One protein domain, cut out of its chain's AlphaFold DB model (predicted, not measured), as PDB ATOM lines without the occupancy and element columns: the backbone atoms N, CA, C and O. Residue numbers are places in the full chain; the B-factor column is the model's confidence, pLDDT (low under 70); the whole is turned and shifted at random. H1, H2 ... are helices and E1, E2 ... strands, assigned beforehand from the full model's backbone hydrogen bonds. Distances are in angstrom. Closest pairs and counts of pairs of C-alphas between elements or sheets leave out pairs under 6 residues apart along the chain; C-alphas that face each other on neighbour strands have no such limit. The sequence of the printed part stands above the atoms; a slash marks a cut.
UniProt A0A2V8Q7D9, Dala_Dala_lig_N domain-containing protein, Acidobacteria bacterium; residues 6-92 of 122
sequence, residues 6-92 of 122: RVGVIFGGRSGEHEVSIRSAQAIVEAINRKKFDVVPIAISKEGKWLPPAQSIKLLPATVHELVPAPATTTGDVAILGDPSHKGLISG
ATOM      1  N   ARG A   6      20.752  41.121 -35.863       82.56
ATOM      2  CA  ARG A   6      21.471  42.369 -36.131       82.56
ATOM      3  C   ARG A   6      22.959  42.102 -36.308       82.56
ATOM      4  O   ARG A   6      23.594  41.556 -35.408       82.56
ATOM      5  N   VAL A   7      23.500  42.507 -37.450       85.25
ATOM      6  CA  VAL A   7      24.904  42.327 -37.829       85.25
ATOM      7  C   VAL A   7      25.533  43.698 -38.037       85.25
ATOM      8  O   VAL A   7      25.107  44.457 -38.905       85.25
ATOM      9  N   GLY A   8      26.545  44.011 -37.230       87.62
ATOM     10  CA  GLY A   8      27.367  45.204 -37.402       87.62
ATOM     11  C   GLY A   8      28.464  44.967 -38.429       87.62
ATOM     12  O   GLY A   8      29.242  44.031 -38.268       87.62
ATOM     13  N   VAL A   9      28.549  45.814 -39.451       89.25
ATOM     14  CA  VAL A   9      29.659  45.800 -40.415       89.25
ATOM     15  C   VAL A   9      30.542  46.999 -40.116       89.25
ATOM     16  O   VAL A   9      30.128  48.137 -40.336       89.25
ATOM     17  N   ILE A  10      31.737  46.740 -39.587       90.94
ATOM     18  CA  ILE A  10      32.708  47.776 -39.229       90.94
ATOM     19  C   ILE A  10      33.722  47.920 -40.360       90.94
ATOM     20  O   ILE A  10      34.268  46.917 -40.818       90.94
ATOM     21  N   PHE A  11      33.974  49.148 -40.807       93.12
ATOM     22  CA  PHE A  11      34.876  49.408 -41.930       93.12
ATOM     23  C   PHE A  11      35.539  50.786 -41.872       93.12
ATOM     24  O   PHE A  11      35.162  51.649 -41.081       93.12
ATOM     25  N   GLY A  12      36.536  50.999 -42.729       92.56
ATOM     26  CA  GLY A  12      37.346  52.213 -42.793       92.56
ATOM     27  C   GLY A  12      38.585  52.122 -41.901       92.56
ATOM     28  O   GLY A  12      39.332  51.148 -41.957       92.56
ATOM     29  N   GLY A  13      38.817  53.153 -41.094       91.88
ATOM     30  CA  GLY A  13      39.953  53.252 -40.178       91.88
ATOM     31  C   GLY A  13      41.033  54.228 -40.640       91.88
ATOM     32  O   GLY A  13      41.023  54.727 -41.768       91.88
ATOM     33  N   ARG A  14      41.985  54.491 -39.738       92.38
ATOM     34  CA  ARG A  14      43.162  55.343 -39.961       92.38
ATOM     35  C   ARG A  14      44.294  54.521 -40.595       92.38
ATOM     36  O   ARG A  14      45.283  54.203 -39.940       92.38
ATOM     37  N   SER A  15      44.119  54.134 -41.855       90.62
ATOM     38  CA  SER A  15      45.094  53.363 -42.642       90.62
ATOM     39  C   SER A  15      45.065  53.795 -44.112       90.62
ATOM     40  O   SER A  15      44.050  54.308 -44.588       90.62
ATOM     41  N   GLY A  16      46.151  53.541 -44.852       89.12
ATOM     42  CA  GLY A  16      46.154  53.624 -46.320       89.12
ATOM     43  C   GLY A  16      45.170  52.643 -46.973       89.12
ATOM     44  O   GLY A  16      44.722  52.860 -48.093       89.12
ATOM     45  N   GLU A  17      44.748  51.614 -46.237       91.62
ATOM     46  CA  GLU A  17      43.757  50.620 -46.661       91.62
ATOM     47  C   GLU A  17      42.303  51.068 -46.437       91.62
ATOM     48  O   GLU A  17      41.376  50.294 -46.666       91.62
ATOM     49  N   HIS A  18      42.071  52.312 -46.002       91.94
ATOM     50  CA  HIS A  18      40.731  52.842 -45.730       91.94
ATOM     51  C   HIS A  18      39.754  52.610 -46.896       91.94
ATOM     52  O   HIS A  18      38.630  52.153 -46.697       91.94
ATOM     53  N   GLU A  19      40.193  52.880 -48.125       90.88
ATOM     54  CA  GLU A  19      39.368  52.719 -49.328       90.88
ATOM     55  C   GLU A  19      39.125  51.250 -49.678       90.88
ATOM     56  O   GLU A  19      38.040  50.889 -50.135       90.88
ATOM     57  N   VAL A  20      40.106  50.385 -49.409       92.50
ATOM     58  CA  VAL A  20      39.963  48.934 -49.573       92.50
ATOM     59  C   VAL A  20      38.929  48.402 -48.581       92.50
ATOM     60  O   VAL A  20      38.048  47.639 -48.964       92.50
ATOM     61  N   SER A  21      38.966  48.867 -47.330       93.19
ATOM     62  CA  SER A  21      37.993  48.495 -46.301       93.19
ATOM     63  C   SER A  21      36.561  48.901 -46.673       93.19
ATOM     64  O   SER A  21      35.640  48.101 -46.507       93.19
ATOM     65  N   ILE A  22      36.364  50.096 -47.249       92.19
ATOM     66  CA  ILE A  22      35.049  50.544 -47.745       92.19
ATOM     67  C   ILE A  22      34.529  49.615 -48.851       92.19
ATOM     68  O   ILE A  22      33.371  49.196 -48.804       92.19
ATOM     69  N   ARG A  23      35.374  49.250 -49.824       92.38
ATOM     70  CA  ARG A  23      34.988  48.335 -50.914       92.38
ATOM     71  C   ARG A  23      34.645  46.938 -50.400       92.38
ATOM     72  O   ARG A  23      33.655  46.349 -50.829       92.38
ATOM     73  N   SER A  24      35.413  46.422 -49.444       93.31
ATOM     74  CA  SER A  24      35.122  45.136 -48.800       93.31
ATOM     75  C   SER A  24      33.785  45.168 -48.059       93.31
ATOM     76  O   SER A  24      32.992  44.234 -48.164       93.31
ATOM     77  N   ALA A  25      33.498  46.261 -47.347       92.31
ATOM     78  CA  ALA A  25      32.226  46.440 -46.659       92.31
ATOM     79  C   ALA A  25      31.047  46.467 -47.634       92.31
ATOM     80  O   ALA A  25      30.053  45.785 -47.398       92.31
ATOM     81  N   GLN A  26      31.175  47.189 -48.752       91.56
ATOM     82  CA  GLN A  26      30.176  47.193 -49.820       91.56
ATOM     83  C   GLN A  26      29.852  45.766 -50.286       91.56
ATOM     84  O   GLN A  26      28.686  45.375 -50.265       91.56
ATOM     85  N   ALA A  27      30.869  44.974 -50.638       91.88
ATOM     86  CA  ALA A  27      30.672  43.610 -51.131       91.88
ATOM     87  C   ALA A  27      29.939  42.718 -50.111       91.88
ATOM     88  O   ALA A  27      29.057  41.937 -50.473       91.88
ATOM     89  N   ILE A  28      30.252  42.864 -48.819       90.94
ATOM     90  CA  ILE A  28      29.581  42.127 -47.739       90.94
ATOM     91  C   ILE A  28      28.101  42.515 -47.647       90.94
ATOM     92  O   ILE A  28      27.239  41.640 -47.540       90.94
ATOM     93  N   VAL A  29      27.787  43.812 -47.685       88.62
ATOM     94  CA  VAL A  29      26.399  44.296 -47.586       88.62
ATOM     95  C   VAL A  29      25.579  43.914 -48.824       88.62
ATOM     96  O   VAL A  29      24.385  43.629 -48.717       88.62
ATOM     97  N   GLU A  30      26.207  43.850 -49.994       89.06
ATOM     98  CA  GLU A  30      25.564  43.380 -51.221       89.06
ATOM     99  C   GLU A  30      25.249  41.876 -51.157       89.06
ATOM    100  O   GLU A  30      24.138  41.476 -51.517       89.06
ATOM    101  N   ALA A  31      26.171  41.060 -50.633       90.44
ATOM    102  CA  ALA A  31      26.052  39.601 -50.584       90.44
ATOM    103  C   ALA A  31      25.196  39.054 -49.422       90.44
ATOM    104  O   ALA A  31      24.728  37.913 -49.475       90.44
ATOM    105  N   ILE A  32      24.990  39.820 -48.345       88.62
ATOM    106  CA  ILE A  32      24.306  39.322 -47.142       88.62
ATOM    107  C   ILE A  32      22.793  39.126 -47.343       88.62
ATOM    108  O   ILE A  32      22.087  39.923 -47.963       88.62
ATOM    109  N   ASN A  33      22.246  38.061 -46.745       88.44
ATOM    110  CA  ASN A  33      20.819  37.751 -46.829       88.44
ATOM    111  C   ASN A  33      19.959  38.649 -45.913       88.44
ATOM    112  O   ASN A  33      19.748  38.357 -44.731       88.44
ATOM    113  N   ARG A  34      19.356  39.685 -46.498       82.69
ATOM    114  CA  ARG A  34      18.510  40.705 -45.835       82.69
ATOM    115  C   ARG A  34      17.176  40.188 -45.281       82.69
ATOM    116  O   ARG A  34      16.494  40.868 -44.505       82.69
ATOM    117  N   LYS A  35      16.757  38.979 -45.678       84.50
ATOM    118  CA  LYS A  35      15.576  38.334 -45.082       84.50
ATOM    119  C   LYS A  35      15.888  37.837 -43.670       84.50
ATOM    120  O   LYS A  35      15.007  37.875 -42.818       84.50
ATOM    121  N   LYS A  36      17.136  37.419 -43.422       85.81
ATOM    122  CA  LYS A  36      17.598  36.869 -42.136       85.81
ATOM    123  C   LYS A  36      18.319  37.898 -41.262       85.81
ATOM    124  O   LYS A  36      18.198  37.832 -40.037       85.81
ATOM    125  N   PHE A  37      19.032  38.840 -41.880       86.44
ATOM    126  CA  PHE A  37      19.902  39.788 -41.187       86.44
ATOM    127  C   PHE A  37      19.444  41.241 -41.346       86.44
ATOM    128  O   PHE A  37      18.959  41.637 -42.404       86.44
ATOM    129  N   ASP A  38      19.616  42.011 -40.275       85.69
ATOM    130  CA  ASP A  38      19.491  43.467 -40.216       85.69
ATOM    131  C   ASP A  38      20.901  44.059 -40.105       85.69
ATOM    132  O   ASP A  38      21.644  43.719 -39.183       85.69
ATOM    133  N   VAL A  39      21.305  44.872 -41.078       86.25
ATOM    134  CA  VAL A  39      22.699  45.296 -41.243       86.25
ATOM    135  C   VAL A  39      22.884  46.698 -40.684       86.25
ATOM    136  O   VAL A  39      22.200  47.629 -41.099       86.25
ATOM    137  N   VAL A  40      23.849  46.856 -39.780       86.56
ATOM    138  CA  VAL A  40      24.213  48.144 -39.183       86.56
ATOM    139  C   VAL A  40      25.628  48.517 -39.635       86.56
ATOM    140  O   VAL A  40      26.594  47.930 -39.144       86.56
ATOM    141  N   PRO A  41      25.787  49.464 -40.572       88.12
ATOM    142  CA  PRO A  41      27.103  49.933 -40.986       88.12
ATOM    143  C   PRO A  41      27.715  50.831 -39.906       88.12
ATOM    144  O   PRO A  41      27.050  51.730 -39.394       88.12
ATOM    145  N   ILE A  42      28.983  50.604 -39.576       88.50
ATOM    146  CA  ILE A  42      29.751  51.378 -38.596       88.50
ATOM    147  C   ILE A  42      31.078  51.757 -39.251       88.50
ATOM    148  O   ILE A  42      31.976  50.932 -39.404       88.50
ATOM    149  N   ALA A  43      31.209  53.010 -39.658       90.69
ATOM    150  CA  ALA A  43      32.415  53.491 -40.304       90.69
ATOM    151  C   ALA A  43      33.366  54.133 -39.293       90.69
ATOM    152  O   ALA A  43      32.948  54.834 -38.370       90.69
ATOM    153  N   ILE A  44      34.660  53.948 -39.520       91.88
ATOM    154  CA  ILE A  44      35.726  54.671 -38.837       91.88
ATOM    155  C   ILE A  44      36.368  55.609 -39.860       91.88
ATOM    156  O   ILE A  44      36.825  55.173 -40.921       91.88
ATOM    157  N   SER A  45      36.391  56.905 -39.563       91.19
ATOM    158  CA  SER A  45      36.963  57.926 -40.441       91.19
ATOM    159  C   SER A  45      38.482  57.767 -40.589       91.19
ATOM    160  O   SER A  45      39.128  57.063 -39.803       91.19
ATOM    161  N   LYS A  46      39.083  58.450 -41.573       90.94
ATOM    162  CA  LYS A  46      40.548  58.466 -41.754       90.94
ATOM    163  C   LYS A  46      41.270  59.067 -40.539       90.94
ATOM    164  O   LYS A  46      42.412  58.717 -40.265       90.94
ATOM    165  N   GLU A  47      40.585  59.895 -39.753       90.62
ATOM    166  CA  GLU A  47      41.076  60.472 -38.495       90.62
ATOM    167  C   GLU A  47      40.923  59.512 -37.300       90.62
ATOM    168  O   GLU A  47      41.327  59.845 -36.187       90.62
ATOM    169  N   GLY A  48      40.342  58.324 -37.506       89.62
ATOM    170  CA  GLY A  48      40.092  57.331 -36.459       89.62
ATOM    171  C   GLY A  48      38.818  57.576 -35.648       89.62
ATOM    172  O   GLY A  48      38.641  56.962 -34.596       89.62
ATOM    173  N   LYS A  49      37.925  58.466 -36.099       89.50
ATOM    174  CA  LYS A  49      36.661  58.747 -35.405       89.50
ATOM    175  C   LYS A  49      35.596  57.742 -35.817       89.50
ATOM    176  O   LYS A  49      35.416  57.478 -37.000       89.50
ATOM    177  N   TRP A  50      34.868  57.219 -34.840       89.12
ATOM    178  CA  TRP A  50      33.732  56.343 -35.091       89.12
ATOM    179  C   TRP A  50      32.536  57.185 -35.520       89.12
ATOM    180  O   TRP A  50      32.197  58.172 -34.865       89.12
ATOM    181  N   LEU A  51      31.924  56.813 -36.637       86.38
ATOM    182  CA  LEU A  51      30.788  57.516 -37.207       86.38
ATOM    183  C   LEU A  51      29.491  56.790 -36.844       86.38
ATOM    184  O   LEU A  51      29.444  55.558 -36.844       86.38
ATOM    185  N   PRO A  52      28.405  57.532 -36.573       82.75
ATOM    186  CA  PRO A  52      27.107  56.918 -36.353       82.75
ATOM    187  C   PRO A  52      26.633  56.196 -37.626       82.75
ATOM    188  O   PRO A  52      27.033  56.577 -38.736       82.75
ATOM    189  N   PRO A  53      25.736  55.199 -37.520       82.69
ATOM    190  CA  PRO A  53      25.287  54.422 -38.678       82.69
ATOM    191  C   PRO A  53      24.721  55.278 -39.817       82.69
ATOM    192  O   PRO A  53      25.024  55.046 -40.986       82.69
ATOM    193  N   ALA A  54      23.987  56.342 -39.481       81.69
ATOM    194  CA  ALA A  54      23.435  57.281 -40.458       81.69
ATOM    195  C   ALA A  54      24.507  58.031 -41.274       81.69
ATOM    196  O   ALA A  54      24.293  58.340 -42.444       81.69
ATOM    197  N   GLN A  55      25.663  58.334 -40.676       84.56
ATOM    198  CA  GLN A  55      26.786  58.949 -41.396       84.56
ATOM    199  C   GLN A  55      27.620  57.897 -42.129       84.56
ATOM    200  O   GLN A  55      28.104  58.159 -43.225       84.56
ATOM    201  N   SER A  56      27.731  56.700 -41.558       86.56
ATOM    202  CA  SER A  56      28.485  55.581 -42.127       86.56
ATOM    203  C   SER A  56      27.939  55.141 -43.485       86.56
ATOM    204  O   SER A  56      28.719  54.853 -44.389       86.56
ATOM    205  N   ILE A  57      26.613  55.166 -43.670       85.88
ATOM    206  CA  ILE A  57      25.970  54.867 -44.962       85.88
ATOM    207  C   ILE A  57      26.463  55.807 -46.067       85.88
ATOM    208  O   ILE A  57      26.677  55.358 -47.185       85.88
ATOM    209  N   LYS A  58      26.731  57.084 -45.762       86.69
ATOM    210  CA  LYS A  58      27.180  58.072 -46.763       86.69
ATOM    211  C   LYS A  58      28.547  57.750 -47.371       86.69
ATOM    212  O   LYS A  58      28.866  58.279 -48.427       86.69
ATOM    213  N   LEU A  59      29.351  56.924 -46.698       86.31
ATOM    214  CA  LEU A  59      30.657  56.482 -47.190       86.31
ATOM    215  C   LEU A  59      30.560  55.267 -48.118       86.31
ATOM    216  O   LEU A  59      31.517  54.963 -48.826       86.31
ATOM    217  N   LEU A  60      29.424  54.573 -48.114       86.88
ATOM    218  CA  LEU A  60      29.128  53.499 -49.052       86.88
ATOM    219  C   LEU A  60      28.498  54.091 -50.323       86.88
ATOM    220  O   LEU A  60      27.862  55.148 -50.258       86.88
ATOM    221  N   PRO A  61      28.644  53.436 -51.485       85.44
ATOM    222  CA  PRO A  61      28.015  53.902 -52.715       85.44
ATOM    223  C   PRO A  61      26.488  53.833 -52.634       85.44
ATOM    224  O   PRO A  61      25.921  53.024 -51.896       85.44
ATOM    225  N   ALA A  62      25.822  54.661 -53.444       80.00
ATOM    226  CA  ALA A  62      24.362  54.781 -53.477       80.00
ATOM    227  C   ALA A  62      23.648  53.440 -53.723       80.00
ATOM    228  O   ALA A  62      22.561  53.223 -53.195       80.00
ATOM    229  N   THR A  63      24.292  52.509 -54.436       80.19
ATOM    230  CA  THR A  63      23.788  51.146 -54.666       80.19
ATOM    231  C   THR A  63      23.461  50.414 -53.372       80.19
ATOM    232  O   THR A  63      22.542  49.607 -53.356       80.19
ATOM    233  N   VAL A  64      24.182  50.703 -52.284       82.44
ATOM    234  CA  VAL A  64      24.017  50.061 -50.977       82.44
ATOM    235  C   VAL A  64      22.975  50.767 -50.111       82.44
ATOM    236  O   VAL A  64      22.402  50.148 -49.213       82.44
ATOM    237  N   HIS A  65      22.690  52.044 -50.378       77.94
ATOM    238  CA  HIS A  65      21.778  52.857 -49.562       77.94
ATOM    239  C   HIS A  65      20.353  52.306 -49.593       77.94
ATOM    240  O   HIS A  65      19.658  52.363 -48.586       77.94
ATOM    241  N   GLU A  66      19.945  51.720 -50.719       71.81
ATOM    242  CA  GLU A  66      18.639  51.069 -50.885       71.81
ATOM    243  C   GLU A  66      18.588  49.660 -50.265       71.81
ATOM    244  O   GLU A  66      17.515  49.122 -49.988       71.81
ATOM    245  N   LEU A  67      19.752  49.039 -50.049       73.31
ATOM    246  CA  LEU A  67      19.885  47.663 -49.555       73.31
ATOM    247  C   LEU A  67      19.884  47.610 -48.031       73.31
ATOM    248  O   LEU A  67      19.449  46.618 -47.441       73.31
ATOM    249  N   VAL A  68      20.390  48.665 -47.401       70.12
ATOM    250  CA  VAL A  68      20.318  48.846 -45.959       70.12
ATOM    251  C   VAL A  68      18.969  49.497 -45.671       70.12
ATOM    252  O   VAL A  68      18.744  50.618 -46.124       70.12
ATOM    253  N   PRO A  69      18.044  48.830 -44.953       62.94
ATOM    254  CA  PRO A  69      16.808  49.485 -44.550       62.94
ATOM    255  C   PRO A  69      17.178  50.790 -43.845       62.94
ATOM    256  O   PRO A  69      18.024  50.758 -42.946       62.94
ATOM    257  N   ALA A  70      16.597  51.916 -44.297       54.38
ATOM    258  CA  ALA A  70      16.816  53.244 -43.722       54.38
ATOM    259  C   ALA A  70      16.906  53.080 -42.207       54.38
ATOM    260  O   ALA A  70      15.971  52.492 -41.652       54.38
ATOM    261  N   PRO A  71      18.052  53.442 -41.589       54.34
ATOM    262  CA  PRO A  71      18.477  52.908 -40.302       54.34
ATOM    263  C   PRO A  71      17.284  52.980 -39.380       54.34
ATOM    264  O   PRO A  71      16.848  54.087 -39.081       54.34
ATOM    265  N   ALA A  72      16.701  51.820 -39.056       48.00
ATOM    266  CA  ALA A  72      15.438  51.742 -38.343       48.00
ATOM    267  C   ALA A  72      15.627  52.471 -37.019       48.00
ATOM    268  O   ALA A  72      16.214  51.914 -36.094       48.00
ATOM    269  N   THR A  73      15.255  53.749 -37.023       46.50
ATOM    270  CA  THR A  73      15.276  54.760 -35.972       46.50
ATOM    271  C   THR A  73      16.185  54.413 -34.795       46.50
ATOM    272  O   THR A  73      15.754  54.400 -33.648       46.50
ATOM    273  N   THR A  74      17.452  54.085 -35.048       51.91
ATOM    274  CA  THR A  74      18.426  53.921 -33.967       51.91
ATOM    275  C   THR A  74      19.167  55.242 -33.894       51.91
ATOM    276  O   THR A  74      20.328  55.358 -34.268       51.91
ATOM    277  N   THR A  75      18.436  56.273 -33.463       51.31
ATOM    278  CA  THR A  75      18.950  57.604 -33.093       51.31
ATOM    279  C   THR A  75      19.702  57.513 -31.759       51.31
ATOM    280  O   THR A  75      19.516  58.327 -30.862       51.31
ATOM    281  N   GLY A  76      20.491  56.458 -31.576       58.03
ATOM    282  CA  GLY A  76      21.139  56.119 -30.321       58.03
ATOM    283  C   GLY A  76      22.524  55.554 -30.572       58.03
ATOM    284  O   GLY A  76      22.798  54.991 -31.635       58.03
ATOM    285  N   ASP A  77      23.386  55.720 -29.580       65.25
ATOM    286  CA  ASP A  77      24.744  55.210 -29.622       65.25
ATOM    287  C   ASP A  77      24.730  53.677 -29.705       65.25
ATOM    288  O   ASP A  77      23.968  52.983 -29.022       65.25
ATOM    289  N   VAL A  78      25.576  53.138 -30.580       69.69
ATOM    290  CA  VAL A  78      25.770  51.696 -30.730       69.69
ATOM    291  C   VAL A  78      27.021  51.316 -29.958       69.69
ATOM    292  O   VAL A  78      28.107  51.813 -30.250       69.69
ATOM    293  N   ALA A  79      26.871  50.419 -28.987       74.81
ATOM    294  CA  ALA A  79      27.987  49.903 -28.211       74.81
ATOM    295  C   ALA A  79      28.303  48.457 -28.612       74.81
ATOM    296  O   ALA A  79      27.410  47.612 -28.731       74.81
ATOM    297  N   ILE A  80      29.596  48.177 -28.778       77.88
ATOM    298  CA  ILE A  80      30.120  46.813 -28.833       77.88
ATOM    299  C   ILE A  80      30.485  46.441 -27.400       77.88
ATOM    300  O   ILE A  80      31.425  46.996 -26.831       77.88
ATOM    301  N   LEU A  81      29.713  45.538 -26.799       78.56
ATOM    302  CA  LEU A  81      29.991  45.058 -25.452       78.56
ATOM    303  C   LEU A  81      30.979  43.891 -25.523       78.56
ATOM    304  O   LEU A  81      30.747  42.923 -26.240       78.56
ATOM    305  N   GLY A  82      32.074  43.981 -24.767       77.88
ATOM    306  CA  GLY A  82      33.085  42.921 -24.683       77.88
ATOM    307  C   GLY A  82      32.683  41.715 -23.825       77.88
ATOM    308  O   GLY A  82      33.489  40.806 -23.660       77.88
ATOM    309  N   ASP A  83      31.475  41.709 -23.254       78.88
ATOM    310  CA  ASP A  83      30.949  40.579 -22.487       78.88
ATOM    311  C   ASP A  83      30.398  39.505 -23.445       78.88
ATOM    312  O   ASP A  83      29.385  39.750 -24.112       78.88
ATOM    313  N   PRO A  84      31.010  38.307 -23.498       75.88
ATOM    314  CA  PRO A  84      30.591  37.230 -24.395       75.88
ATOM    315  C   PRO A  84      29.205  36.659 -24.055       75.88
ATOM    316  O   PRO A  84      28.625  35.939 -24.870       75.88
ATOM    317  N   SER A  85      28.662  36.968 -22.874       78.94
ATOM    318  CA  SER A  85      27.319  36.547 -22.454       78.94
ATOM    319  C   SER A  85      26.222  37.235 -23.272       78.94
ATOM    320  O   SER A  85      25.125  36.695 -23.436       78.94
ATOM    321  N   HIS A  86      26.518  38.415 -23.823       70.94
ATOM    322  CA  HIS A  86      25.595  39.187 -24.641       70.94
ATOM    323  C   HIS A  86      25.845  38.922 -26.128       70.94
ATOM    324  O   HIS A  86      26.964  39.013 -26.628       70.94
ATOM    325  N   LYS A  87      24.778  38.605 -26.869       68.25
ATOM    326  CA  LYS A  87      24.861  38.346 -28.311       68.25
ATOM    327  C   LYS A  87      24.537  39.611 -29.104       68.25
ATOM    328  O   LYS A  87      23.392  40.061 -29.105       68.25
ATOM    329  N   GLY A  88      25.515  40.102 -29.861       68.81
ATOM    330  CA  GLY A  88      25.320  41.134 -30.882       68.81
ATOM    331  C   GLY A  88      25.443  42.575 -30.379       68.81
ATOM    332  O   GLY A  88      25.949  42.840 -29.294       68.81
ATOM    333  N   LEU A  89      25.009  43.515 -31.222       69.88
ATOM    334  CA  LEU A  89      25.075  44.948 -30.935       69.88
ATOM    335  C   LEU A  89      23.997  45.368 -29.939       69.88
ATOM    336  O   LEU A  89      22.822  45.019 -30.096       69.88
ATOM    337  N   ILE A  90      24.390  46.190 -28.970       69.00
ATOM    338  CA  ILE A  90      23.468  46.762 -27.995       69.00
ATOM    339  C   ILE A  90      23.153  48.189 -28.431       69.00
ATOM    340  O   ILE A  90      24.039  49.039 -28.519       69.00
ATOM    341  N   SER A  91      21.879  48.446 -28.724       56.16
ATOM    342  CA  SER A  91      21.360  49.804 -28.868       56.16
ATOM    343  C   SER A  91      20.978  50.297 -27.478       56.16
ATOM    344  O   SER A  91      19.950  49.882 -26.939       56.16
ATOM    345  N   GLY A  92      21.836  51.116 -26.881       52.91
ATOM    346  CA  GLY A  92      21.593  51.719 -25.579       52.91
ATOM    347  C   GLY A  92      21.279  53.198 -25.738       52.91
ATOM    348  O   GLY A  92      21.973  53.909 -26.459       52.91
TER     349      GLY A  92
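What this domain is: This is residues 6 to 92 of the 122 residues of the protein "Dala_Dala_lig_N domain-containing protein" of Acidobacteria bacterium (UniProt A0A2V8Q7D9). Two parallel strands, E1 and E2, lie side by side in the middle, with the long helix H1 running back over one face and the short helix H2 beside E2; tiny H3 sits near one end of H1, and residues 66 to 92 make a long tail that folds back on itself on the side away from H1. E1, H1 and E2 form a strand-helix-strand unit, two parallel strands joined through a helix, with a right-handed crossover. The printed part has 87 residues in the order E1 H1 E2 H2 H3, mixed in class, with 40 residues in named elements, under half. It is compact, with a radius of gyration of the C-alphas of 12.7 A, and spans 35 by 28 by 22 A.

How they stand to each other: Start at E1, residues 6 to 12, parallel to E2, residues 37 to 44, at 25 degrees; look for N 7 and O 38 at 2.8 A and N 9 and O 40 at 2.9 A. H1, residues 18 to 31, comes closest to E1 at the C-alphas of Gly 12 and His 18, 4.5 A apart. H2, residues 53 to 59, comes closest to E2 at the C-alphas of Ala 43 and Ser 56, 4.8 A apart. H3, residues 62 to 65, only just touches H1, with 3 pairs of C-alphas within 8 A, through H1's residues 26 to 30 alone; the closest are Glu 30 and Val 64, 6.9 A. H3 is apart from E1 and E2. Every O i to N i+4 pair is within hydrogen-bond range in H1; in H2 1 of 3 is, beside 3 of 4 O i to N i+3 pairs, and H3 is too short for an i+4 pair.

Where its parts are: Find C-alpha 6 at (21.471, 42.369, -36.131), where E1 begins its 19.8 A. H1 runs 20.4 A, E2 21.9 A and H2 10.3 A; H3, 5.1 A, ends at C-alpha 65 (21.778, 52.857, -49.562).

The domain as a whole: The C-alphas of Ala 62 and Ser 85 are the farthest apart, 36.1 A. The printed part has no cut and no long link between named elements. Confidence is under 70 at residues 69 to 78 and 87 to 92.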